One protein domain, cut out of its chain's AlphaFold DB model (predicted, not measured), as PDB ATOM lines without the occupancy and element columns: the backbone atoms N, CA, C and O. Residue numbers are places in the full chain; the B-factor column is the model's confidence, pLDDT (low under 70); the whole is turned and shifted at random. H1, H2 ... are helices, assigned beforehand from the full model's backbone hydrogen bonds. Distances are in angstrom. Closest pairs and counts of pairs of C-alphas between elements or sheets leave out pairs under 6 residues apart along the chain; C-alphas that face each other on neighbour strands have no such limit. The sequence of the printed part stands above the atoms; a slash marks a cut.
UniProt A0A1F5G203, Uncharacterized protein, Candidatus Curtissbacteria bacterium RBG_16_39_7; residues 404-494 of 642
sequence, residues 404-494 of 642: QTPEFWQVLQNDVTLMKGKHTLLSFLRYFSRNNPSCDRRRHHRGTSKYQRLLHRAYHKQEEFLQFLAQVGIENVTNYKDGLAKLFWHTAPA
ATOM      1  N   GLN A 404      25.462   5.544 -26.148       82.00
ATOM      2  CA  GLN A 404      25.207   6.979 -26.273       82.00
ATOM      3  C   GLN A 404      24.615   7.358 -27.637       82.00
ATOM      4  O   GLN A 404      24.205   8.505 -27.795       82.00
ATOM      5  N   THR A 405      24.573   6.440 -28.611       83.06
ATOM      6  CA  THR A 405      24.101   6.757 -29.964       83.06
ATOM      7  C   THR A 405      22.592   6.505 -30.097       83.06
ATOM      8  O   THR A 405      22.094   5.484 -29.603       83.06
ATOM      9  N   PRO A 406      21.823   7.407 -30.737       84.00
ATOM     10  CA  PRO A 406      20.393   7.198 -30.977       84.00
ATOM     11  C   PRO A 406      20.097   5.922 -31.778       84.00
ATOM     12  O   PRO A 406      19.155   5.191 -31.470       84.00
ATOM     13  N   GLU A 407      20.947   5.608 -32.757       85.62
ATOM     14  CA  GLU A 407      20.799   4.467 -33.663       85.62
ATOM     15  C   GLU A 407      20.848   3.144 -32.897       85.62
ATOM     16  O   GLU A 407      20.083   2.221 -33.188       85.62
ATOM     17  N   PHE A 408      21.704   3.048 -31.873       89.75
ATOM     18  CA  PHE A 408      21.760   1.865 -31.021       89.75
ATOM     19  C   PHE A 408      20.414   1.611 -30.343       89.75
ATOM     20  O   PHE A 408      19.935   0.476 -30.349       89.75
ATOM     21  N   TRP A 409      19.794   2.649 -29.774       91.81
ATOM     22  CA  TRP A 409      18.526   2.518 -29.056       91.81
ATOM     23  C   TRP A 409      17.367   2.188 -29.986       91.81
ATOM     24  O   TRP A 409      16.573   1.310 -29.653       91.81
ATOM     25  N   GLN A 410      17.319   2.799 -31.168       92.00
ATOM     26  CA  GLN A 410      16.319   2.476 -32.184       92.00
ATOM     27  C   GLN A 410      16.422   1.006 -32.619       92.00
ATOM     28  O   GLN A 410      15.432   0.271 -32.650       92.00
ATOM     29  N   VAL A 411      17.642   0.542 -32.896       90.88
ATOM     30  CA  VAL A 411      17.904  -0.852 -33.270       90.88
ATOM     31  C   VAL A 411      17.574  -1.806 -32.122       90.88
ATOM     32  O   VAL A 411      16.962  -2.846 -32.358       90.88
ATOM     33  N   LEU A 412      17.935  -1.452 -30.885       93.06
ATOM     34  CA  LEU A 412      17.604  -2.229 -29.692       93.06
ATOM     35  C   LEU A 412      16.087  -2.357 -29.519       93.06
ATOM     36  O   LEU A 412      15.611  -3.459 -29.284       93.06
ATOM     37  N   GLN A 413      15.318  -1.273 -29.654       93.44
ATOM     38  CA  GLN A 413      13.856  -1.312 -29.538       93.44
ATOM     39  C   GLN A 413      13.228  -2.236 -30.586       93.44
ATOM     40  O   GLN A 413      12.389  -3.073 -30.240       93.44
ATOM     41  N   ASN A 414      13.681  -2.154 -31.840       93.19
ATOM     42  CA  ASN A 414      13.232  -3.047 -32.910       93.19
ATOM     43  C   ASN A 414      13.544  -4.515 -32.585       93.19
ATOM     44  O   ASN A 414      12.668  -5.377 -32.651       93.19
ATOM     45  N   ASP A 415      14.776  -4.794 -32.166       93.25
ATOM     46  CA  ASP A 415      15.234  -6.142 -31.830       93.25
ATOM     47  C   ASP A 415      14.488  -6.715 -30.604       93.25
ATOM     48  O   ASP A 415      14.065  -7.871 -30.608       93.25
ATOM     49  N   VAL A 416      14.228  -5.896 -29.580       91.50
ATOM     50  CA  VAL A 416      13.420  -6.279 -28.409       91.50
ATOM     51  C   VAL A 416      11.957  -6.532 -28.787       91.50
ATOM     52  O   VAL A 416      11.322  -7.400 -28.197       91.50
ATOM     53  N   THR A 417      11.421  -5.828 -29.783       90.44
ATOM     54  CA  THR A 417      10.047  -6.044 -30.271       90.44
ATOM     55  C   THR A 417       9.914  -7.366 -31.032       90.44
ATOM     56  O   THR A 417       8.885  -8.031 -30.946       90.44
ATOM     57  N   LEU A 418      10.973  -7.794 -31.725       90.25
ATOM     58  CA  LEU A 418      11.034  -9.086 -32.421       90.25
ATOM     59  C   LEU A 418      11.249 -10.282 -31.478       90.25
ATOM     60  O   LEU A 418      11.061 -11.436 -31.877       90.25
ATOM     61  N   MET A 419      11.666 -10.029 -30.238       90.00
ATOM     62  CA  MET A 419      11.901 -11.064 -29.237       90.00
ATOM     63  C   MET A 419      10.595 -11.783 -28.862       90.00
ATOM     64  O   MET A 419       9.572 -11.162 -28.582       90.00
ATOM     65  N   LYS A 420      10.638 -13.116 -28.785       86.00
ATOM     66  CA  LYS A 420       9.495 -13.955 -28.396       86.00
ATOM     67  C   LYS A 420       9.623 -14.412 -26.942       86.00
ATOM     68  O   LYS A 420      10.578 -15.104 -26.591       86.00
ATOM     69  N   GLY A 421       8.619 -14.095 -26.124       81.69
ATOM     70  CA  GLY A 421       8.534 -14.497 -24.715       81.69
ATOM     71  C   GLY A 421       9.079 -13.455 -23.730       81.69
ATOM     72  O   GLY A 421       9.526 -12.380 -24.120       81.69
ATOM     73  N   LYS A 422       9.014 -13.771 -22.431       83.56
ATOM     74  CA  LYS A 422       9.524 -12.907 -21.353       83.56
ATOM     75  C   LYS A 422      10.956 -13.306 -21.005       83.56
ATOM     76  O   LYS A 422      11.185 -14.420 -20.543       83.56
ATOM     77  N   HIS A 423      11.894 -12.381 -21.186       87.94
ATOM     78  CA  HIS A 423      13.324 -12.608 -20.979       87.94
ATOM     79  C   HIS A 423      13.921 -11.573 -20.033       87.94
ATOM     80  O   HIS A 423      13.350 -10.509 -19.808       87.94
ATOM     81  N   THR A 424      15.093 -11.879 -19.479       89.31
ATOM     82  CA  THR A 424      15.918 -10.883 -18.780       89.31
ATOM     83  C   THR A 424      16.763 -10.105 -19.781       89.31
ATOM     84  O   THR A 424      17.108 -10.629 -20.844       89.31
ATOM     85  N   LEU A 425      17.205  -8.903 -19.408       90.56
ATOM     86  CA  LEU A 425      18.175  -8.140 -20.195       90.56
ATOM     87  C   LEU A 425      19.420  -8.988 -20.501       90.56
ATOM     88  O   LEU A 425      19.927  -8.981 -21.613       90.56
ATOM     89  N   LEU A 426      19.892  -9.783 -19.538       89.06
ATOM     90  CA  LEU A 426      21.080 -10.620 -19.714       89.06
ATOM     91  C   LEU A 426      20.869 -11.750 -20.717       89.06
ATOM     92  O   LEU A 426      21.759 -12.013 -21.521       89.06
ATOM     93  N   SER A 427      19.730 -12.446 -20.657       88.88
ATOM     94  CA  SER A 427      19.431 -13.517 -21.610       88.88
ATOM     95  C   SER A 427      19.238 -12.956 -23.016       88.88
ATOM     96  O   SER A 427      19.748 -13.548 -23.963       88.88
ATOM     97  N   PHE A 428      18.617 -11.779 -23.139       92.25
ATOM     98  CA  PHE A 428      18.525 -11.053 -24.403       92.25
ATOM     99  C   PHE A 428      19.911 -10.681 -24.947       92.25
ATOM    100  O   PHE A 428      20.276 -11.113 -26.039       92.25
ATOM    101  N   LEU A 429      20.741  -9.983 -24.160       90.50
ATOM    102  CA  LEU A 429      22.094  -9.585 -24.578       90.50
ATOM    103  C   LEU A 429      22.971 -10.785 -24.967       90.50
ATOM    104  O   LEU A 429      23.869 -10.657 -25.798       90.50
ATOM    105  N   ARG A 430      22.732 -11.948 -24.352       88.00
ATOM    106  CA  ARG A 430      23.527 -13.158 -24.565       88.00
ATOM    107  C   ARG A 430      23.092 -13.991 -25.763       88.00
ATOM    108  O   ARG A 430      23.954 -14.636 -26.347       88.00
ATOM    109  N   TYR A 431      21.798 -14.055 -26.066       87.69
ATOM    110  CA  TYR A 431      21.264 -15.066 -26.987       87.69
ATOM    111  C   TYR A 431      20.437 -14.504 -28.136       87.69
ATOM    112  O   TYR A 431      20.131 -15.259 -29.061       87.69
ATOM    113  N   PHE A 432      20.073 -13.221 -28.099       90.19
ATOM    114  CA  PHE A 432      19.257 -12.640 -29.150       90.19
ATOM    115  C   PHE A 432      20.018 -12.574 -30.479       90.19
ATOM    116  O   PHE A 432      21.106 -11.996 -30.592       90.19
ATOM    117  N   SER A 433      19.387 -13.140 -31.501       87.81
ATOM    118  CA  SER A 433      19.670 -12.918 -32.914       87.81
ATOM    119  C   SER A 433      18.351 -13.037 -33.681       87.81
ATOM    120  O   SER A 433      17.402 -13.650 -33.189       87.81
ATOM    121  N   ARG A 434      18.267 -12.491 -34.900       85.69
ATOM    122  CA  ARG A 434      17.045 -12.611 -35.724       85.69
ATOM    123  C   ARG A 434      16.672 -14.070 -36.025       85.69
ATOM    124  O   ARG A 434      15.493 -14.383 -36.132       85.69
ATOM    125  N   ASN A 435      17.664 -14.960 -36.060       84.00
ATOM    126  CA  ASN A 435      17.481 -16.403 -36.245       84.00
ATOM    127  C   ASN A 435      17.155 -17.140 -34.925       84.00
ATOM    128  O   ASN A 435      16.798 -18.314 -34.947       84.00
ATOM    129  N   ASN A 436      17.252 -16.462 -33.775       86.12
ATOM    130  CA  ASN A 436      16.910 -16.975 -32.445       86.12
ATOM    131  C   ASN A 436      16.082 -15.949 -31.635       86.12
ATOM    132  O   ASN A 436      16.513 -15.504 -30.563       86.12
ATOM    133  N   PRO A 437      14.880 -15.561 -32.104       86.12
ATOM    134  CA  PRO A 437      14.071 -14.533 -31.444       86.12
ATOM    135  C   PRO A 437      13.567 -14.976 -30.064       86.12
ATOM    136  O   PRO A 437      13.265 -14.144 -29.214       86.12
ATOM    137  N   SER A 438      13.498 -16.284 -29.803       85.69
ATOM    138  CA  SER A 438      13.136 -16.839 -28.495       85.69
ATOM    139  C   SER A 438      14.252 -16.741 -27.454       85.69
ATOM    140  O   SER A 438      14.035 -17.175 -26.328       85.69
ATOM    141  N   CYS A 439      15.440 -16.233 -27.813       85.94
ATOM    142  CA  CYS A 439      16.618 -16.196 -26.940       85.94
ATOM    143  C   CYS A 439      16.931 -17.566 -26.302       85.94
ATOM    144  O   CYS A 439      17.424 -17.642 -25.175       85.94
ATOM    145  N   ASP A 440      16.633 -18.659 -27.015       82.38
ATOM    146  CA  ASP A 440      16.829 -20.012 -26.506       82.38
ATOM    147  C   ASP A 440      18.313 -20.369 -26.602       82.38
ATOM    148  O   ASP A 440      18.927 -20.291 -27.669       82.38
ATOM    149  N   ARG A 441      18.895 -20.792 -25.478       81.56
ATOM    150  CA  ARG A 441      20.289 -21.236 -25.409       81.56
ATOM    151  C   ARG A 441      20.562 -22.406 -26.357       81.56
ATOM    152  O   ARG A 441      21.672 -22.497 -26.872       81.56
ATOM    153  N   ARG A 442      19.594 -23.304 -26.570       79.69
ATOM    154  CA  ARG A 442      19.772 -24.518 -27.390       79.69
ATOM    155  C   ARG A 442      19.867 -24.211 -28.883       79.69
ATOM    156  O   ARG A 442      20.547 -24.927 -29.604       79.69
ATOM    157  N   ARG A 443      19.219 -23.134 -29.325       73.50
ATOM    158  CA  ARG A 443      19.197 -22.679 -30.725       73.50
ATOM    159  C   ARG A 443      20.293 -21.657 -31.034       73.50
ATOM    160  O   ARG A 443      20.391 -21.163 -32.151       73.50
ATOM    161  N   HIS A 444      21.111 -21.313 -30.040       75.75
ATOM    162  CA  HIS A 444      22.130 -20.288 -30.172       75.75
ATOM    163  C   HIS A 444      23.465 -20.867 -30.660       75.75
ATOM    164  O   HIS A 444      24.180 -21.544 -29.914       75.75
ATOM    165  N   HIS A 445      23.862 -20.513 -31.882       74.69
ATOM    166  CA  HIS A 445      25.208 -20.785 -32.384       74.69
ATOM    167  C   HIS A 445      26.234 -19.858 -31.710       74.69
ATOM    168  O   HIS A 445      26.022 -18.647 -31.604       74.69
ATOM    169  N   ARG A 446      27.357 -20.412 -31.228       71.00
ATOM    170  CA  ARG A 446      28.412 -19.624 -30.560       71.00
ATOM    171  C   ARG A 446      28.871 -18.473 -31.465       71.00
ATOM    172  O   ARG A 446      29.182 -18.696 -32.625       71.00
ATOM    173  N   GLY A 447      28.917 -17.259 -30.912       64.19
ATOM    174  CA  GLY A 447      29.391 -16.058 -31.611       64.19
ATOM    175  C   GLY A 447      28.363 -15.352 -32.504       64.19
ATOM    176  O   GLY A 447      28.713 -14.351 -33.115       64.19
ATOM    177  N   THR A 448      27.110 -15.826 -32.576       69.56
ATOM    178  CA  THR A 448      26.078 -15.250 -33.471       69.56
ATOM    179  C   THR A 448      25.160 -14.212 -32.821       69.56
ATOM    180  O   THR A 448      24.434 -13.502 -33.515       69.56
ATOM    181  N   SER A 449      25.181 -14.083 -31.495       78.00
ATOM    182  CA  SER A 449      24.427 -13.050 -30.779       78.00
ATOM    183  C   SER A 449      25.020 -11.661 -30.997       78.00
ATOM    184  O   SER A 449      26.178 -11.402 -30.653       78.00
ATOM    185  N   LYS A 450      24.174 -10.743 -31.463       82.19
ATOM    186  CA  LYS A 450      24.540  -9.366 -31.821       82.19
ATOM    187  C   LYS A 450      25.130  -8.566 -30.655       82.19
ATOM    188  O   LYS A 450      26.087  -7.819 -30.831       82.19
ATOM    189  N   TYR A 451      24.595  -8.749 -29.448       87.06
ATOM    190  CA  TYR A 451      24.938  -7.939 -28.272       87.06
ATOM    191  C   TYR A 451      25.922  -8.608 -27.302       87.06
ATOM    192  O   TYR A 451      26.264  -8.032 -26.266       87.06
ATOM    193  N   GLN A 452      26.426  -9.805 -27.621       83.94
ATOM    194  CA  GLN A 452      27.227 -10.596 -26.680       83.94
ATOM    195  C   GLN A 452      28.514  -9.905 -26.245       83.94
ATOM    196  O   GLN A 452      28.961 -10.133 -25.122       83.94
ATOM    197  N   ARG A 453      29.100  -9.038 -27.078       80.12
ATOM    198  CA  ARG A 453      30.320  -8.303 -26.716       80.12
ATOM    199  C   ARG A 453      30.107  -7.403 -25.489       80.12
ATOM    200  O   ARG A 453      30.936  -7.456 -24.579       80.12
ATOM    201  N   LEU A 454      28.981  -6.675 -25.409       83.88
ATOM    202  CA  LEU A 454      28.626  -5.813 -24.262       83.88
ATOM    203  C   LEU A 454      28.607  -6.602 -22.946       83.88
ATOM    204  O   LEU A 454      29.143  -6.156 -21.929       83.88
ATOM    205  N   LEU A 455      28.024  -7.803 -22.994       85.19
ATOM    206  CA  LEU A 455      27.947  -8.720 -21.863       85.19
ATOM    207  C   LEU A 455      29.307  -9.348 -21.529       85.19
ATOM    208  O   LEU A 455      29.688  -9.410 -20.362       85.19
ATOM    209  N   HIS A 456      30.035  -9.819 -22.544       81.94
ATOM    210  CA  HIS A 456      31.306 -10.524 -22.390       81.94
ATOM    211  C   HIS A 456      32.341  -9.651 -21.680       81.94
ATOM    212  O   HIS A 456      32.999 -10.118 -20.752       81.94
ATOM    213  N   ARG A 457      32.451  -8.372 -22.058       76.44
ATOM    214  CA  ARG A 457      33.385  -7.451 -21.403       76.44
ATOM    215  C   ARG A 457      33.015  -7.195 -19.945       76.44
ATOM    216  O   ARG A 457      33.884  -7.304 -19.090       76.44
ATOM    217  N   ALA A 458      31.740  -6.927 -19.659       81.25
ATOM    218  CA  ALA A 458      31.278  -6.699 -18.289       81.25
ATOM    219  C   ALA A 458      31.538  -7.915 -17.383       81.25
ATOM    220  O   ALA A 458      31.831  -7.752 -16.204       81.25
ATOM    221  N   TYR A 459      31.442  -9.127 -17.940       84.38
ATOM    222  CA  TYR A 459      31.678 -10.373 -17.217       84.38
ATOM    223  C   TYR A 459      33.169 -10.683 -17.012       84.38
ATOM    224  O   TYR A 459      33.600 -10.894 -15.884       84.38
ATOM    225  N   HIS A 460      33.971 -10.702 -18.081       78.81
ATOM    226  CA  HIS A 460      35.379 -11.121 -18.008       78.81
ATOM    227  C   HIS A 460      36.318 -10.048 -17.451       78.81
ATOM    228  O   HIS A 460      37.387 -10.378 -16.949       78.81
ATOM    229  N   LYS A 461      35.923  -8.774 -17.526       81.62
ATOM    230  CA  LYS A 461      36.661  -7.627 -16.982       81.62
ATOM    231  C   LYS A 461      35.815  -6.916 -15.925       81.62
ATOM    232  O   LYS A 461      35.649  -5.700 -15.960       81.62
ATOM    233  N   GLN A 462      35.226  -7.688 -15.006       83.88
ATOM    234  CA  GLN A 462      34.258  -7.173 -14.034       83.88
ATOM    235  C   GLN A 462      34.827  -6.046 -13.163       83.88
ATOM    236  O   GLN A 462      34.133  -5.060 -12.942       83.88
ATOM    237  N   GLU A 463      36.066  -6.150 -12.683       80.81
ATOM    238  CA  GLU A 463      36.672  -5.099 -11.853       80.81
ATOM    239  C   GLU A 463      36.834  -3.783 -12.623       80.81
ATOM    240  O   GLU A 463      36.371  -2.741 -12.155       80.81
ATOM    241  N   GLU A 464      37.402  -3.837 -13.833       77.81
ATOM    242  CA  GLU A 464      37.518  -2.680 -14.733       77.81
ATOM    243  C   GLU A 464      36.136  -2.084 -15.046       77.81
ATOM    244  O   GLU A 464      35.943  -0.869 -15.013       77.81
ATOM    245  N   PHE A 465      35.142  -2.940 -15.299       83.44
ATOM    246  CA  PHE A 465      33.771  -2.526 -15.580       83.44
ATOM    247  C   PHE A 465      33.127  -1.806 -14.388       83.44
ATOM    248  O   PHE A 465      32.540  -0.739 -14.561       83.44
ATOM    249  N   LEU A 466      33.258  -2.335 -13.169       82.62
ATOM    250  CA  LEU A 466      32.721  -1.696 -11.964       82.62
ATOM    251  C   LEU A 466      33.424  -0.365 -11.661       82.62
ATOM    252  O   LEU A 466      32.763   0.603 -11.280       82.62
ATOM    253  N   GLN A 467      34.740  -0.285 -11.881       81.69
ATOM    254  CA  GLN A 467      35.480   0.974 -11.782       81.69
ATOM    255  C   GLN A 467      34.981   1.995 -12.809       81.69
ATOM    256  O   GLN A 467      34.751   3.152 -12.451       81.69
ATOM    257  N   PHE A 468      34.754   1.577 -14.056       82.19
ATOM    258  CA  PHE A 468      34.147   2.415 -15.088       82.19
ATOM    259  C   PHE A 468      32.777   2.952 -14.643       82.19
ATOM    260  O   PHE A 468      32.575   4.164 -14.660       82.19
ATOM    261  N   LEU A 469      31.872   2.096 -14.151       85.38
ATOM    262  CA  LEU A 469      30.548   2.519 -13.670       85.38
ATOM    263  C   LEU A 469      30.636   3.578 -12.566       85.38
ATOM    264  O   LEU A 469      29.962   4.607 -12.648       85.38
ATOM    265  N   ALA A 470      31.519   3.378 -11.585       81.00
ATOM    266  CA  ALA A 470      31.746   4.357 -10.529       81.00
ATOM    267  C   ALA A 470      32.245   5.699 -11.095       81.00
ATOM    268  O   ALA A 470      31.767   6.760 -10.696       81.00
ATOM    269  N   GLN A 471      33.153   5.678 -12.078       78.00
ATOM    270  CA  GLN A 471      33.645   6.903 -12.716       78.00
ATOM    271  C   GLN A 471      32.573   7.634 -13.543       78.00
ATOM    272  O   GLN A 471      32.700   8.849 -13.741       78.00
ATOM    273  N   VAL A 472      31.559   6.919 -14.040       77.06
ATOM    274  CA  VAL A 472      30.384   7.465 -14.746       77.06
ATOM    275  C   VAL A 472      29.347   8.052 -13.773       77.06
ATOM    276  O   VAL A 472      28.473   8.802 -14.195       77.06
ATOM    277  N   GLY A 473      29.476   7.788 -12.469       80.25
ATOM    278  CA  GLY A 473      28.532   8.233 -11.436       80.25
ATOM    279  C   GLY A 473      27.474   7.186 -11.074       80.25
ATOM    280  O   GLY A 473      26.494   7.502 -10.402       80.25
ATOM    281  N   ILE A 474      27.658   5.936 -11.506       84.00
ATOM    282  CA  ILE A 474      26.803   4.806 -11.143       84.00
ATOM    283  C   ILE A 474      27.419   4.121  -9.920       84.00
ATOM    284  O   ILE A 474      28.334   3.305 -10.022       84.00
ATOM    285  N   GLU A 475      26.916   4.477  -8.742       81.31
ATOM    286  CA  GLU A 475      27.406   3.976  -7.456       81.31
ATOM    287  C   GLU A 475      26.558   2.814  -6.910       81.31
ATOM    288  O   GLU A 475      25.406   2.612  -7.301       81.31
ATOM    289  N   ASN A 476      27.100   2.089  -5.922       78.06
ATOM    290  CA  ASN A 476      26.429   0.976  -5.233       78.06
ATOM    291  C   ASN A 476      26.013  -0.155  -6.191       78.06
ATOM    292  O   ASN A 476      24.852  -0.576  -6.224       78.06
ATOM    293  N   VAL A 477      26.970  -0.621  -6.995       81.75
ATOM    294  CA  VAL A 477      26.804  -1.758  -7.902       81.75
ATOM    295  C   VAL A 477      27.323  -3.021  -7.224       81.75
ATOM    296  O   VAL A 477      28.456  -3.053  -6.754       81.75
ATOM    297  N   THR A 478      26.491  -4.058  -7.164       78.38
ATOM    298  CA  THR A 478      26.812  -5.302  -6.438       78.38
ATOM    299  C   THR A 478      27.606  -6.305  -7.272       78.38
ATOM    300  O   THR A 478      28.454  -7.023  -6.752       78.38
ATOM    301  N   ASN A 479      27.332  -6.379  -8.572       84.75
ATOM    302  CA  ASN A 479      27.999  -7.270  -9.518       84.75
ATOM    303  C   ASN A 479      27.807  -6.754 -10.954       84.75
ATOM    304  O   ASN A 479      27.064  -5.801 -11.189       84.75
ATOM    305  N   TYR A 480      28.440  -7.404 -11.934       85.50
ATOM    306  CA  TYR A 480      28.346  -6.982 -13.337       85.50
ATOM    307  C   TYR A 480      26.913  -7.013 -13.908       85.50
ATOM    308  O   TYR A 480      26.607  -6.246 -14.819       85.50
ATOM    309  N   LYS A 481      26.022  -7.875 -13.390       88.94
ATOM    310  CA  LYS A 481      24.625  -7.990 -13.851       88.94
ATOM    311  C   LYS A 481      23.819  -6.754 -13.467       88.94
ATOM    312  O   LYS A 481      23.163  -6.156 -14.316       88.94
ATOM    313  N   ASP A 482      23.913  -6.378 -12.196       85.75
ATOM    314  CA  ASP A 482      23.355  -5.143 -11.647       85.75
ATOM    315  C   ASP A 482      23.984  -3.918 -12.330       85.75
ATOM    316  O   ASP A 482      23.287  -2.999 -12.754       85.75
ATOM    317  N   GLY A 483      25.300  -3.958 -12.550       88.56
ATOM    318  CA  GLY A 483      26.035  -2.899 -13.232       88.56
ATOM    319  C   GLY A 483      25.584  -2.662 -14.670       88.56
ATOM    320  O   GLY A 483      25.396  -1.516 -15.065       88.56
ATOM    321  N   LEU A 484      25.352  -3.729 -15.440       90.62
ATOM    322  CA  LEU A 484      24.824  -3.635 -16.803       90.62
ATOM    323  C   LEU A 484      23.412  -3.054 -16.826       90.62
ATOM    324  O   LEU A 484      23.147  -2.160 -17.623       90.62
ATOM    325  N   ALA A 485      22.517  -3.517 -15.949       89.75
ATOM    326  CA  ALA A 485      21.170  -2.958 -15.866       89.75
ATOM    327  C   ALA A 485      21.218  -1.462 -15.508       89.75
ATOM    328  O   ALA A 485      20.626  -0.637 -16.201       89.75
ATOM    329  N   LYS A 486      22.002  -1.082 -14.493       89.56
ATOM    330  CA  LYS A 486      22.182   0.323 -14.102       89.56
ATOM    331  C   LYS A 486      22.812   1.167 -15.209       89.56
ATOM    332  O   LYS A 486      22.391   2.305 -15.391       89.56
ATOM    333  N   LEU A 487      23.765   0.621 -15.966       91.06
ATOM    334  CA  LEU A 487      24.366   1.299 -17.114       91.06
ATOM    335  C   LEU A 487      23.332   1.576 -18.200       91.06
ATOM    336  O   LEU A 487      23.159   2.733 -18.563       91.06
ATOM    337  N   PHE A 488      22.608   0.544 -18.650       92.56
ATOM    338  CA  PHE A 488      21.551   0.687 -19.654       92.56
ATOM    339  C   PHE A 488      20.505   1.708 -19.210       92.56
ATOM    340  O   PHE A 488      20.125   2.577 -19.988       92.56
ATOM    341  N   TRP A 489      20.091   1.656 -17.943       90.38
ATOM    342  CA  TRP A 489      19.138   2.613 -17.391       90.38
ATOM    343  C   TRP A 489      19.677   4.047 -17.345       90.38
ATOM    344  O   TRP A 489      18.947   5.007 -17.594       90.38
ATOM    345  N   HIS A 490      20.952   4.209 -17.001       88.75
ATOM    346  CA  HIS A 490      21.605   5.510 -16.935       88.75
ATOM    347  C   HIS A 490      21.733   6.150 -18.323       88.75
ATOM    348  O   HIS A 490      21.564   7.360 -18.448       88.75
ATOM    349  N   THR A 491      22.005   5.347 -19.354       89.31
ATOM    350  CA  THR A 491      22.243   5.817 -20.728       89.31
ATOM    351  C   THR A 491      20.993   5.888 -21.599       89.31
ATOM    352  O   THR A 491      21.013   6.597 -22.598       89.31
ATOM    353  N   ALA A 492      19.922   5.168 -21.258       89.38
ATOM    354  CA  ALA A 492      18.703   5.147 -22.062       89.38
ATOM    355  C   ALA A 492      18.065   6.550 -22.177       89.38
ATOM    356  O   ALA A 492      17.938   7.238 -21.153       89.38
ATOM    357  N   PRO A 493      17.599   6.953 -23.377       90.12
ATOM    358  CA  PRO A 493      16.747   8.125 -23.552       90.12
ATOM    359  C   PRO A 493      15.491   8.048 -22.680       90.12
ATOM    360  O   PRO A 493      15.041   6.962 -22.300       90.12
ATOM    361  N   ALA A 494      14.916   9.205 -22.350       85.19
ATOM    362  CA  ALA A 494      13.759   9.274 -21.462       85.19
ATOM    363  C   ALA A 494      12.562   8.477 -22.007       85.19
ATOM    364  O   ALA A 494      11.906   7.795 -21.220       85.19
TER     365      ALA A 494
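AT A GLANCE: This is residues 404 to 494 of the 642 residues of an uncharacterized protein of Candidatus Curtissbacteria bacterium RBG_16_39_7 (UniProt A0A1F5G203). H4 and H5 run side by side at one end of this domain, H3 meets both near their first residues, and H2 follows beyond H3, near the middle. The long link of residues 432 to 451 loops out to the other end, and H1 lies along one side, apart from the other helices. The printed part has 91 residues with five named helices, H1 to H5 in order, and no named strand: the class is all helix. It is compact, with a radius of gyration of the C-alphas of 13.6 A and spans of 37 by 29 by 20 A.

IN THESE COORDINATES: H1, residues 406 to 418, begins at C-alpha 406 (20.393, 7.198, -30.977) and is 18.8 A long. H2 holds residues 425 to 431, H3 residues 452 to 460. H4, residues 462 to 472, is 15.2 A long. H5, residues 480 to 491, is 16.0 A long and ends at C-alpha 491 (22.243, 5.817, -20.728).

HOW THE PARTS SIT: H1 touches no helix; it and H2 are only just apart, 8.1 A at their closest. H2 touches H3, closest C-alphas Arg 430 and Gln 452, 5.0 A, at a steep tilt of 69.5 degrees, only just short of about perpendicular, opposite ways. H5 touches H3 with residues 480 to 484 alone, closest C-alphas Tyr 480 and Ala 458, 5.8 A, at a steep tilt of 51 degrees, opposite ways. H4 touches H5, closest C-alphas Gln 462 and Tyr 480, 6.0 A, at a shallow tilt of 27 degrees, the same way. Every O i to N i+4 pair is within hydrogen-bond range in H1, H2, H4 and H5; in H3, 4 of 5 are.

THE WHOLE: The C-alphas farthest apart, of Arg 443 and Gly 473, are 37.6 A apart. The printed part has no cut. The link from H2 to H3 is long, 20 residues. Mean pLDDT of the printed part is 84.8; residues 447 to 448 are under 70.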